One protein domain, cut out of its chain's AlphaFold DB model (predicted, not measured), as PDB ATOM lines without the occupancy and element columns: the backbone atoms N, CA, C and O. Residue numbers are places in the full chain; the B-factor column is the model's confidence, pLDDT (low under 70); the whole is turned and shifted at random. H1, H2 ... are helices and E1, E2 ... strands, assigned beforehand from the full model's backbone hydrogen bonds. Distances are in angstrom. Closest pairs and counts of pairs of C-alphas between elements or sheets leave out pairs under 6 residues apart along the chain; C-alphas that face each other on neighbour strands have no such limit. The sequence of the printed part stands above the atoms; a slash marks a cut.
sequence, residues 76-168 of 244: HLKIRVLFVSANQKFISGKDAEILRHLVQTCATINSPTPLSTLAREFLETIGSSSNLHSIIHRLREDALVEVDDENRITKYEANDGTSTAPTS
ATOM      1  N   HIS A  76     137.588 130.863 124.313       33.06
ATOM      2  CA  HIS A  76     136.946 131.012 123.010       33.06
ATOM      3  C   HIS A  76     135.604 130.280 122.901       33.06
ATOM      4  O   HIS A  76     135.590 129.048 122.868       33.06
ATOM      5  N   LEU A  77     134.508 131.008 122.659       36.22
ATOM      6  CA  LEU A  77     133.266 130.381 122.204       36.22
ATOM      7  C   LEU A  77     132.780 130.828 120.828       36.22
ATOM      8  O   LEU A  77     132.077 131.821 120.649       36.22
ATOM      9  N   LYS A  78     133.036 129.947 119.855       34.34
ATOM     10  CA  LYS A  78     132.168 129.781 118.689       34.34
ATOM     11  C   LYS A  78     130.850 129.152 119.145       34.34
ATOM     12  O   LYS A  78     130.702 127.932 119.147       34.34
ATOM     13  N   ILE A  79     129.901 130.006 119.515       38.94
ATOM     14  CA  ILE A  79     128.513 129.639 119.813       38.94
ATOM     15  C   ILE A  79     127.937 128.822 118.641       38.94
ATOM     16  O   ILE A  79     127.745 129.340 117.539       38.94
ATOM     17  N   ARG A  80     127.639 127.536 118.870       36.44
ATOM     18  CA  ARG A  80     127.124 126.610 117.842       36.44
ATOM     19  C   ARG A  80     125.589 126.602 117.766       36.44
ATOM     20  O   ARG A  80     124.982 125.574 117.478       36.44
ATOM     21  N   VAL A  81     124.964 127.777 117.924       40.19
ATOM     22  CA  VAL A  81     123.505 128.013 117.776       40.19
ATOM     23  C   VAL A  81     122.957 127.567 116.407       40.19
ATOM     24  O   VAL A  81     121.761 127.336 116.253       40.19
ATOM     25  N   LEU A  82     123.828 127.334 115.421       36.84
ATOM     26  CA  LEU A  82     123.464 126.793 114.108       36.84
ATOM     27  C   LEU A  82     122.970 125.328 114.107       36.84
ATOM     28  O   LEU A  82     122.491 124.887 113.066       36.84
ATOM     29  N   PHE A  83     123.060 124.564 115.208       38.03
ATOM     30  CA  PHE A  83     122.691 123.132 115.204       38.03
ATOM     31  C   PHE A  83     121.327 122.749 115.808       38.03
ATOM     32  O   PHE A  83     120.974 121.571 115.798       38.03
ATOM     33  N   VAL A  84     120.489 123.722 116.186       45.84
ATOM     34  CA  VAL A  84     119.060 123.463 116.493       45.84
ATOM     35  C   VAL A  84     118.266 123.067 115.227       45.84
ATOM     36  O   VAL A  84     117.200 122.465 115.316       45.84
ATOM     37  N   SER A  85     118.801 123.334 114.028       42.81
ATOM     38  CA  SER A  85     118.117 123.080 112.749       42.81
ATOM     39  C   SER A  85     118.062 121.610 112.299       42.81
ATOM     40  O   SER A  85     117.359 121.327 111.331       42.81
ATOM     41  N   ALA A  86     118.817 120.690 112.916       43.34
ATOM     42  CA  ALA A  86     118.986 119.323 112.395       43.34
ATOM     43  C   ALA A  86     118.300 118.231 113.235       43.34
ATOM     44  O   ALA A  86     117.710 117.314 112.674       43.34
ATOM     45  N   ASN A  87     118.337 118.339 114.568       44.66
ATOM     46  CA  ASN A  87     117.805 117.325 115.490       44.66
ATOM     47  C   ASN A  87     116.611 117.868 116.285       44.66
ATOM     48  O   ASN A  87     116.572 117.817 117.514       44.66
ATOM     49  N   GLN A  88     115.628 118.415 115.568       48.62
ATOM     50  CA  GLN A  88     114.445 119.055 116.139       48.62
ATOM     51  C   GLN A  88     113.469 118.029 116.744       48.62
ATOM     52  O   GLN A  88     112.388 117.770 116.215       48.62
ATOM     53  N   LYS A  89     113.817 117.475 117.911       54.72
ATOM     54  CA  LYS A  89     112.870 116.777 118.792       54.72
ATOM     55  C   LYS A  89     111.969 117.822 119.467       54.72
ATOM     56  O   LYS A  89     112.144 118.131 120.636       54.72
ATOM     57  N   PHE A  90     111.083 118.415 118.659       51.38
ATOM     58  CA  PHE A  90     110.058 119.423 118.970       51.38
ATOM     59  C   PHE A  90     110.148 120.086 120.360       51.38
ATOM     60  O   PHE A  90     109.295 119.869 121.221       51.38
ATOM     61  N   ILE A  91     111.102 121.012 120.527       61.59
ATOM     62  CA  ILE A  91     110.915 122.112 121.479       61.59
ATOM     63  C   ILE A  91     109.755 122.941 120.916       61.59
ATOM     64  O   ILE A  91     109.913 123.673 119.938       61.59
ATOM     65  N   SER A  92     108.558 122.733 121.461       70.50
ATOM     66  CA  SER A  92     107.313 123.320 120.964       70.50
ATOM     67  C   SER A  92     106.591 124.075 122.074       70.50
ATOM     68  O   SER A  92     106.736 123.768 123.254       70.50
ATOM     69  N   GLY A  93     105.830 125.103 121.698       84.31
ATOM     70  CA  GLY A  93     105.212 126.008 122.662       84.31
ATOM     71  C   GLY A  93     106.229 126.925 123.351       84.31
ATOM     72  O   GLY A  93     107.188 127.385 122.729       84.31
ATOM     73  N   LYS A  94     105.988 127.204 124.637       82.12
ATOM     74  CA  LYS A  94     106.616 128.309 125.385       82.12
ATOM     75  C   LYS A  94     108.142 128.224 125.484       82.12
ATOM     76  O   LYS A  94     108.794 129.253 125.606       82.12
ATOM     77  N   ASP A  95     108.725 127.036 125.391       80.00
ATOM     78  CA  ASP A  95     110.161 126.845 125.653       80.00
ATOM     79  C   ASP A  95     111.023 127.286 124.473       80.00
ATOM     80  O   ASP A  95     112.086 127.880 124.649       80.00
ATOM     81  N   ALA A  96     110.492 127.141 123.258       84.31
ATOM     82  CA  ALA A  96     111.082 127.741 122.069       84.31
ATOM     83  C   ALA A  96     111.015 129.279 122.114       84.31
ATOM     84  O   ALA A  96     111.882 129.950 121.553       84.31
ATOM     85  N   GLU A  97     110.007 129.851 122.779       88.44
ATOM     86  CA  GLU A  97     109.882 131.300 122.969       88.44
ATOM     87  C   GLU A  97     110.874 131.807 124.026       88.44
ATOM     88  O   GLU A  97     111.556 132.802 123.775       88.44
ATOM     89  N   ILE A  98     111.024 131.088 125.150       85.19
ATOM     90  CA  ILE A  98     112.036 131.352 126.191       85.19
ATOM     91  C   ILE A  98     113.446 131.341 125.586       85.19
ATOM     92  O   ILE A  98     114.179 132.321 125.716       85.19
ATOM     93  N   LEU A  99     113.810 130.271 124.869       83.69
ATOM     94  CA  LEU A  99     115.132 130.137 124.249       83.69
ATOM     95  C   LEU A  99     115.380 131.193 123.163       83.69
ATOM     96  O   LEU A  99     116.465 131.769 123.102       83.69
ATOM     97  N   ARG A 100     114.375 131.510 122.331       86.94
ATOM     98  CA  ARG A 100     114.495 132.582 121.326       86.94
ATOM     99  C   ARG A 100     114.743 133.940 121.983       86.94
ATOM    100  O   ARG A 100     115.573 134.699 121.486       86.94
ATOM    101  N   HIS A 101     114.044 134.244 123.077       88.56
ATOM    102  CA  HIS A 101     114.249 135.492 123.807       88.56
ATOM    103  C   HIS A 101     115.632 135.535 124.466       88.56
ATOM    104  O   HIS A 101     116.340 136.514 124.270       88.56
ATOM    105  N   LEU A 102     116.071 134.464 125.140       86.00
ATOM    106  CA  LEU A 102     117.432 134.350 125.690       86.00
ATOM    107  C   LEU A 102     118.507 134.670 124.641       86.00
ATOM    108  O   LEU A 102     119.339 135.544 124.871       86.00
ATOM    109  N   VAL A 103     118.457 134.025 123.470       85.19
ATOM    110  CA  VAL A 103     119.426 134.253 122.382       85.19
ATOM    111  C   VAL A 103     119.398 135.705 121.893       85.19
ATOM    112  O   VAL A 103     120.456 136.305 121.700       85.19
ATOM    113  N   GLN A 104     118.209 136.293 121.725       88.12
ATOM    114  CA  GLN A 104     118.057 137.687 121.299       88.12
ATOM    115  C   GLN A 104     118.624 138.669 122.336       88.12
ATOM    116  O   GLN A 104     119.356 139.593 121.985       88.12
ATOM    117  N   THR A 105     118.306 138.450 123.607       86.31
ATOM    118  CA  THR A 105     118.682 139.306 124.734       86.31
ATOM    119  C   THR A 105     120.196 139.233 124.975       86.31
ATOM    120  O   THR A 105     120.860 140.273 125.008       86.31
ATOM    121  N   CYS A 106     120.794 138.034 124.953       79.94
ATOM    122  CA  CYS A 106     122.250 137.840 124.984       79.94
ATOM    123  C   CYS A 106     122.994 138.478 123.796       79.94
ATOM    124  O   CYS A 106     124.133 138.900 123.966       79.94
ATOM    125  N   ALA A 107     122.378 138.591 122.614       83.06
ATOM    126  CA  ALA A 107     122.994 139.258 121.461       83.06
ATOM    127  C   ALA A 107     123.028 140.797 121.580       83.06
ATOM    128  O   ALA A 107     123.788 141.449 120.866       83.06
ATOM    129  N   THR A 108     122.206 141.383 122.458       86.00
ATOM    130  CA  THR A 108     122.094 142.846 122.646       86.00
ATOM    131  C   THR A 108     122.784 143.381 123.900       86.00
ATOM    132  O   THR A 108     123.001 144.588 124.017       86.00
ATOM    133  N   ILE A 109     123.108 142.507 124.851       83.44
ATOM    134  CA  ILE A 109     123.571 142.883 126.187       83.44
ATOM    135  C   ILE A 109     125.101 142.914 126.262       83.44
ATOM    136  O   ILE A 109     125.773 141.932 125.965       83.44
ATOM    137  N   ASN A 110     125.642 144.028 126.764       88.44
ATOM    138  CA  ASN A 110     127.081 144.226 126.987       88.44
ATOM    139  C   ASN A 110     127.514 144.017 128.458       88.44
ATOM    140  O   ASN A 110     128.662 144.291 128.801       88.44
ATOM    141  N   SER A 111     126.610 143.593 129.351       81.69
ATOM    142  CA  SER A 111     126.854 143.501 130.803       81.69
ATOM    143  C   SER A 111     126.044 142.379 131.474       81.69
ATOM    144  O   SER A 111     124.863 142.239 131.153       81.69
ATOM    145  N   PRO A 112     126.594 141.630 132.453       83.00
ATOM    146  CA  PRO A 112     125.858 140.578 133.161       83.00
ATOM    147  C   PRO A 112     124.500 141.066 133.682       83.00
ATOM    148  O   PRO A 112     124.416 142.084 134.367       83.00
ATOM    149  N   THR A 113     123.432 140.348 133.334       84.94
ATOM    150  CA  THR A 113     122.050 140.735 133.652       84.94
ATOM    151  C   THR A 113     121.435 139.719 134.617       84.94
ATOM    152  O   THR A 113     121.571 138.513 134.394       84.94
ATOM    153  N   PRO A 114     120.783 140.159 135.711       89.06
ATOM    154  CA  PRO A 114     120.196 139.243 136.681       89.06
ATOM    155  C   PRO A 114     118.987 138.507 136.100       89.06
ATOM    156  O   PRO A 114     118.170 139.079 135.373       89.06
ATOM    157  N   LEU A 115     118.846 137.236 136.484       86.50
ATOM    158  CA  LEU A 115     117.833 136.311 135.956       86.50
ATOM    159  C   LEU A 115     116.392 136.830 136.143       86.50
ATOM    160  O   LEU A 115     115.519 136.580 135.314       86.50
ATOM    161  N   SER A 116     116.147 137.608 137.202       88.56
ATOM    162  CA  SER A 116     114.859 138.257 137.490       88.56
ATOM    163  C   SER A 116     114.508 139.409 136.543       88.56
ATOM    164  O   SER A 116     113.326 139.669 136.320       88.56
ATOM    165  N   THR A 117     115.501 140.101 135.978       90.56
ATOM    166  CA  THR A 117     115.278 141.118 134.940       90.56
ATOM    167  C   THR A 117     114.988 140.444 133.610       90.56
ATOM    168  O   THR A 117     113.962 140.747 133.014       90.56
ATOM    169  N   LEU A 118     115.780 139.441 133.221       88.94
ATOM    170  CA  LEU A 118     115.560 138.705 131.974       88.94
ATOM    171  C   LEU A 118     114.191 137.999 131.941       88.94
ATOM    172  O   LEU A 118     113.459 138.103 130.961       88.94
ATOM    173  N   ALA A 119     113.786 137.341 133.032       89.31
ATOM    174  CA  ALA A 119     112.470 136.699 133.117       89.31
ATOM    175  C   ALA A 119     111.296 137.706 133.114       89.31
ATOM    176  O   ALA A 119     110.186 137.357 132.710       89.31
ATOM    177  N   ARG A 120     111.529 138.955 133.537       92.31
ATOM    178  CA  ARG A 120     110.547 140.051 133.501       92.31
ATOM    179  C   ARG A 120     110.439 140.671 132.108       92.31
ATOM    180  O   ARG A 120     109.329 140.795 131.607       92.31
ATOM    181  N   GLU A 121     111.562 140.967 131.460       93.06
ATOM    182  CA  GLU A 121     111.611 141.431 130.064       93.06
ATOM    183  C   GLU A 121     110.962 140.411 129.118       93.06
ATOM    184  O   GLU A 121     110.183 140.778 128.237       93.06
ATOM    185  N   PHE A 122     111.188 139.117 129.358       92.00
ATOM    186  CA  PHE A 122     110.513 138.026 128.660       92.00
ATOM    187  C   PHE A 122     108.983 138.057 128.833       92.00
ATOM    188  O   PHE A 122     108.240 137.980 127.850       92.00
ATOM    189  N   LEU A 123     108.499 138.202 130.074       91.88
ATOM    190  CA  LEU A 123     107.065 138.304 130.376       91.88
ATOM    191  C   LEU A 123     106.415 139.521 129.713       91.88
ATOM    192  O   LEU A 123     105.336 139.390 129.133       91.88
ATOM    193  N   GLU A 124     107.083 140.673 129.769       93.38
ATOM    194  CA  GLU A 124     106.658 141.915 129.117       93.38
ATOM    195  C   GLU A 124     106.634 141.765 127.585       93.38
ATOM    196  O   GLU A 124     105.675 142.195 126.947       93.38
ATOM    197  N   THR A 125     107.621 141.076 127.000       91.88
ATOM    198  CA  THR A 125     107.720 140.827 125.548       91.88
ATOM    199  C   THR A 125     106.586 139.943 125.021       91.88
ATOM    200  O   THR A 125     106.067 140.196 123.935       91.88
ATOM    201  N   ILE A 126     106.190 138.905 125.767       88.88
ATOM    202  CA  ILE A 126     105.104 137.989 125.360       88.88
ATOM    203  C   ILE A 126     103.721 138.502 125.794       88.88
ATOM    204  O   ILE A 126     102.698 138.054 125.276       88.88
ATOM    205  N   GLY A 127     103.654 139.433 126.751       90.56
ATOM    206  CA  GLY A 127     102.394 139.844 127.378       90.56
ATOM    207  C   GLY A 127     101.737 138.712 128.178       90.56
ATOM    208  O   GLY A 127     100.515 138.675 128.330       90.56
ATOM    209  N   SER A 128     102.527 137.745 128.658       86.88
ATOM    210  CA  SER A 128     102.006 136.580 129.376       86.88
ATOM    211  C   SER A 128     101.733 136.920 130.840       86.88
ATOM    212  O   SER A 128     102.582 137.486 131.517       86.88
ATOM    213  N   SER A 129     100.601 136.475 131.386       86.69
ATOM    214  CA  SER A 129     100.305 136.544 132.828       86.69
ATOM    215  C   SER A 129     100.965 135.421 133.649       86.69
ATOM    216  O   SER A 129     100.561 135.144 134.778       86.69
ATOM    217  N   SER A 130     101.965 134.738 133.078       85.69
ATOM    218  CA  SER A 130     102.686 133.650 133.744       85.69
ATOM    219  C   SER A 130     103.471 134.189 134.953       85.69
ATOM    220  O   SER A 130     103.996 135.298 134.922       85.69
ATOM    221  N   ASN A 131     103.555 133.421 136.041       91.06
ATOM    222  CA  ASN A 131     104.229 133.884 137.256       91.06
ATOM    223  C   ASN A 131     105.753 133.957 137.027       91.06
ATOM    224  O   ASN A 131     106.356 132.955 136.640       91.06
ATOM    225  N   LEU A 132     106.379 135.102 137.324       89.44
ATOM    226  CA  LEU A 132     107.832 135.313 137.239       89.44
ATOM    227  C   LEU A 132     108.633 134.177 137.898       89.44
ATOM    228  O   LEU A 132     109.608 133.692 137.329       89.44
ATOM    229  N   HIS A 133     108.181 133.702 139.062       89.50
ATOM    230  CA  HIS A 133     108.831 132.612 139.787       89.50
ATOM    231  C   HIS A 133     108.787 131.285 139.012       89.50
ATOM    232  O   HIS A 133     109.776 130.562 138.998       89.50
ATOM    233  N   SER A 134     107.689 130.993 138.301       87.12
ATOM    234  CA  SER A 134     107.571 129.774 137.482       87.12
ATOM    235  C   SER A 134     108.518 129.769 136.281       87.12
ATOM    236  O   SER A 134     109.031 128.720 135.916       87.12
ATOM    237  N   ILE A 135     108.812 130.934 135.696       86.94
ATOM    238  CA  ILE A 135     109.775 131.043 134.589       86.94
ATOM    239  C   ILE A 135     111.208 130.916 135.108       86.94
ATOM    240  O   ILE A 135     111.994 130.178 134.527       86.94
ATOM    241  N   ILE A 136     111.527 131.560 136.236       85.12
ATOM    242  CA  ILE A 136     112.826 131.402 136.909       85.12
ATOM    243  C   ILE A 136     113.066 129.940 137.319       85.12
ATOM    244  O   ILE A 136     114.191 129.465 137.200       85.12
ATOM    245  N   HIS A 137     112.029 129.225 137.768       86.00
ATOM    246  CA  HIS A 137     112.116 127.802 138.106       86.00
ATOM    247  C   HIS A 137     112.457 126.953 136.878       86.00
ATOM    248  O   HIS A 137     113.462 126.255 136.883       86.00
ATOM    249  N   ARG A 138     111.698 127.097 135.783       81.69
ATOM    250  CA  ARG A 138     111.924 126.330 134.545       81.69
ATOM    251  C   ARG A 138     113.292 126.617 133.924       81.69
ATOM    252  O   ARG A 138     114.006 125.692 133.567       81.69
ATOM    253  N   LEU A 139     113.730 127.879 133.938       81.12
ATOM    254  CA  LEU A 139     115.086 128.269 133.529       81.12
ATOM    255  C   LEU A 139     116.209 127.611 134.355       81.12
ATOM    256  O   LEU A 139     117.337 127.575 133.875       81.12
ATOM    257  N   ARG A 140     115.921 127.119 135.570       81.00
ATOM    258  CA  ARG A 140     116.850 126.372 136.441       81.00
ATOM    259  C   ARG A 140     116.663 124.849 136.382       81.00
ATOM    260  O   ARG A 140     117.556 124.125 136.804       81.00
ATOM    261  N   GLU A 141     115.518 124.359 135.907       80.06
ATOM    262  CA  GLU A 141     115.268 122.928 135.666       80.06
ATOM    263  C   GLU A 141     115.814 122.490 134.302       80.06
ATOM    264  O   GLU A 141     116.484 121.464 134.194       80.06
ATOM    265  N   ASP A 142     115.578 123.296 133.265       74.06
ATOM    266  CA  ASP A 142     115.961 123.002 131.879       74.06
ATOM    267  C   ASP A 142     117.439 123.353 131.583       74.06
ATOM    268  O   ASP A 142     117.981 122.983 130.538       74.06
ATOM    269  N   ALA A 143     118.113 124.059 132.497       75.38
ATOM    270  CA  ALA A 143     119.521 124.425 132.385       75.38
ATOM    271  C   ALA A 143     120.209 124.532 133.754       75.38
ATOM    272  O   ALA A 143     119.650 125.050 134.721       75.38
ATOM    273  N   LEU A 144     121.469 124.105 133.806       75.88
ATOM    274  CA  LEU A 144     122.390 124.369 134.899       75.88
ATOM    275  C   LEU A 144     122.842 125.836 134.805       75.88
ATOM    276  O   LEU A 144     123.652 126.222 133.959       75.88
ATOM    277  N   VAL A 145     122.269 126.671 135.673       76.12
ATOM    278  CA  VAL A 145     122.549 128.111 135.747       76.12
ATOM    279  C   VAL A 145     123.278 128.416 137.047       76.12
ATOM    280  O   VAL A 145     122.687 128.339 138.125       76.12
ATOM    281  N   GLU A 146     124.550 128.796 136.951       76.19
ATOM    282  CA  GLU A 146     125.288 129.328 138.097       76.19
ATOM    283  C   GLU A 146     124.984 130.823 138.227       76.19
ATOM    284  O   GLU A 146     124.955 131.573 137.241       76.19
ATOM    285  N   VAL A 147     124.733 131.246 139.463       74.81
ATOM    286  CA  VAL A 147     124.509 132.643 139.827       74.81
ATOM    287  C   VAL A 147     125.426 133.034 140.976       74.81
ATOM    288  O   VAL A 147     125.734 132.202 141.829       74.81
ATOM    289  N   ASP A 148     125.860 134.290 140.996       82.31
ATOM    290  CA  ASP A 148     126.634 134.846 142.107       82.31
ATOM    291  C   ASP A 148     125.749 135.276 143.294       82.31
ATOM    292  O   ASP A 148     124.519 135.186 143.249       82.31
ATOM    293  N   ASP A 149     126.383 135.788 144.354       83.75
ATOM    294  CA  ASP A 149     125.715 136.301 145.561       83.75
ATOM    295  C   ASP A 149     124.744 137.473 145.274       83.75
ATOM    296  O   ASP A 149     123.860 137.770 146.079       83.75
ATOM    297  N   GLU A 150     124.875 138.127 144.114       76.62
ATOM    298  CA  GLU A 150     123.982 139.188 143.626       76.62
ATOM    299  C   GLU A 150     122.870 138.650 142.696       76.62
ATOM    300  O   GLU A 150     122.079 139.423 142.143       76.62
ATOM    301  N   ASN A 151     122.770 137.324 142.531       74.56
ATOM    302  CA  ASN A 151     121.827 136.622 141.654       74.56
ATOM    303  C   ASN A 151     121.960 137.028 140.162       74.56
ATOM    304  O   ASN A 151     120.980 137.017 139.398       74.56
ATOM    305  N   ARG A 152     123.181 137.384 139.735       74.50
ATOM    306  CA  ARG A 152     123.573 137.582 138.328       74.50
ATOM    307  C   ARG A 152     124.025 136.254 137.733       74.50
ATOM    308  O   ARG A 152     124.688 135.477 138.407       74.50
ATOM    309  N   ILE A 153     123.687 136.002 136.470       74.25
ATOM    310  CA  ILE A 153     124.095 134.775 135.771       74.25
ATOM    311  C   ILE A 153     125.599 134.841 135.482       74.25
ATOM    312  O   ILE A 153     126.043 135.733 134.757       74.25
ATOM    313  N   THR A 154     126.364 133.898 136.031       79.88
ATOM    314  CA  THR A 154     127.814 133.759 135.801       79.88
ATOM    315  C   THR A 154     128.135 132.646 134.808       79.88
ATOM    316  O   THR A 154     129.077 132.783 134.027       79.88
ATOM    317  N   LYS A 155     127.325 131.580 134.779       76.25
ATOM    318  CA  LYS A 155     127.421 130.471 133.818       76.25
ATOM    319  C   LYS A 155     126.021 129.986 133.433       76.25
ATOM    320  O   LYS A 155     125.115 129.964 134.262       76.25
ATOM    321  N   TYR A 156     125.859 129.573 132.180       73.25
ATOM    322  CA  TYR A 156     124.644 128.942 131.666       73.25
ATOM    323  C   TYR A 156     125.021 127.719 130.828       73.25
ATOM    324  O   TYR A 156     125.800 127.837 129.882       73.25
ATOM    325  N   GLU A 157     124.463 126.563 131.167       73.25
ATOM    326  CA  GLU A 157     124.703 125.280 130.509       73.25
ATOM    327  C   GLU A 157     123.365 124.539 130.369       73.25
ATOM    328  O   GLU A 157     122.714 124.234 131.362       73.25
ATOM    329  N   ALA A 158     122.899 124.303 129.141       70.94
ATOM    330  CA  ALA A 158     121.600 123.670 128.908       70.94
ATOM    331  C   ALA A 158     121.631 122.168 129.251       70.94
ATOM    332  O   ALA A 158     122.580 121.465 128.903       70.94
ATOM    333  N   ASN A 159     120.563 121.657 129.875       61.84
ATOM    334  CA  ASN A 159     120.450 120.239 130.256       61.84
ATOM    335  C   ASN A 159     120.065 119.322 129.073       61.84
ATOM    336  O   ASN A 159     119.818 118.132 129.254       61.84
ATOM    337  N   ASP A 160     120.031 119.853 127.846       63.41
ATOM    338  CA  ASP A 160     119.702 119.127 126.612       63.41
ATOM    339  C   ASP A 160     120.856 118.265 126.058       63.41
ATOM    340  O   ASP A 160     120.715 117.610 125.023       63.41
ATOM    341  N   GLY A 161     121.997 118.239 126.756       48.94
ATOM    342  CA  GLY A 161     123.207 117.526 126.347       48.94
ATOM    343  C   GLY A 161     124.069 118.290 125.335       48.94
ATOM    344  O   GLY A 161     125.098 117.768 124.902       48.94
ATOM    345  N   THR A 162     123.701 119.524 124.975       48.25
ATOM    346  CA  THR A 162     124.473 120.408 124.085       48.25
ATOM    347  C   THR A 162     125.106 121.581 124.841       48.25
ATOM    348  O   THR A 162     124.812 122.751 124.611       48.25
ATOM    349  N   SER A 163     126.049 121.257 125.732       38.31
ATOM    350  CA  SER A 163     126.808 122.237 126.521       38.31
ATOM    351  C   SER A 163     127.734 123.124 125.668       38.31
ATOM    352  O   SER A 163     128.673 122.626 125.045       38.31
ATOM    353  N   THR A 164     127.508 124.447 125.689       41.41
ATOM    354  CA  THR A 164     128.506 125.488 125.354       41.41
ATOM    355  C   THR A 164     128.218 126.805 126.112       41.41
ATOM    356  O   THR A 164     127.236 127.474 125.792       41.41
ATOM    357  N   ALA A 165     129.081 127.219 127.057       39.06
ATOM    358  CA  ALA A 165     128.959 128.455 127.867       39.06
ATOM    359  C   ALA A 165     130.068 129.504 127.543       39.06
ATOM    360  O   ALA A 165     131.224 129.099 127.494       39.06
ATOM    361  N   PRO A 166     129.778 130.811 127.309       47.97
ATOM    362  CA  PRO A 166     130.654 131.732 126.549       47.97
ATOM    363  C   PRO A 166     131.607 132.651 127.337       47.97
ATOM    364  O   PRO A 166     131.302 133.069 128.445       47.97
ATOM    365  N   THR A 167     132.693 133.083 126.677       41.56
ATOM    366  CA  THR A 167     133.531 134.280 126.968       41.56
ATOM    367  C   THR A 167     134.221 134.716 125.645       41.56
ATOM    368  O   THR A 167     134.186 133.932 124.691       41.56
ATOM    369  N   SER A 168     134.934 135.837 125.428       51.97
ATOM    370  CA  SER A 168     135.056 137.240 125.931       51.97
ATOM    371  C   SER A 168     136.184 137.907 125.066       51.97
ATOM    372  O   SER A 168     136.612 137.246 124.113       51.97
TER     373      SER A 168
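Overview. This is residues 76 to 168 of the 244 residues of the protein "SPK domain-containing protein" of Caenorhabditis tropicalis (UniProt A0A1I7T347). Three short helices, H1, H2 and H3, form a small cluster, their centres making a triangle, with H2 packed against both of the others at steep angles. A two-stranded hairpin, E1 and E2, follows H3 and lies beside its last residues, while an unnamed stretch, residues 76 to 93, runs along the outside, and its residues 85 to 90 stick out. The printed part has 93 residues, with three named helices and then two named strands in the order H1, H2, H3, E1, E2; the sheet has the order E1 - E2 and is antiparallel, and the class is mixed, helices and strands. The whole is compact, with a radius of gyration of the C-alphas of 13.3 A and spans of 33 by 31 by 23 A.

Arrangement. Strands E1, residues 143 to 147, and E2, residues 153 to 158, form a hairpin, antiparallel at 170 degrees between their directions. Across it N 144 and O 157 are 2.7 A apart and N 157 and O 144 are 2.9 A apart, within hydrogen-bond range. H3, residues 132 to 141, is near E2, with 6 pairs of C-alphas within 10 A. The closest C-alphas of H3 and E1 are those of Leu 139 and Val 145, 7.8 A apart. H2, residues 115 to 126, touches H3, with the C-alphas of Ala 119 and Leu 132 closest at 6.4 A; they run opposite ways at a steep tilt of 66 degrees. H1, residues 94 to 108, is touched by residues 118 to 122 of H2 alone, the closest C-alphas being those of His 101 and Phe 122, 6.6 A apart. H1 and H2 run opposite ways at a steep tilt of 67 degrees, only just short of about perpendicular. H1 and H3 are near each other, with 7 pairs of C-alphas within 10 A. H1 is apart from E1 and from E2, and H2 is apart from E1. In H1, H2 and H3 every O i to N i+4 pair is within hydrogen-bond range.

Along the chain. E1 measures 12.2 A from first to last C-alpha and E2 13.3 A; E2 ends at C-alpha 158, (121.600, 123.670, 128.908). H3 is 14.5 A long and H2 16.6 A. H1, the longest helix with 15 residues, is 21.4 A long and begins at C-alpha 94, (106.616, 128.309, 125.385).

Size, cuts and confidence. The two C-alphas farthest apart are those of His 76 and Ser 129, 38.3 A, while those of His 76 and Ser 168, first and last of the printed part, are 7.1 A apart. The printed part has no cut. No link is long: H1 to H2 is short, and H2 to H3, H3 to E1 and E1 to E2 are tight. Residues 85 to 90 stand free. The mean pLDDT of the printed part is 72.9, and residues 76 to 91 and 159 to 168 of this model are under 70.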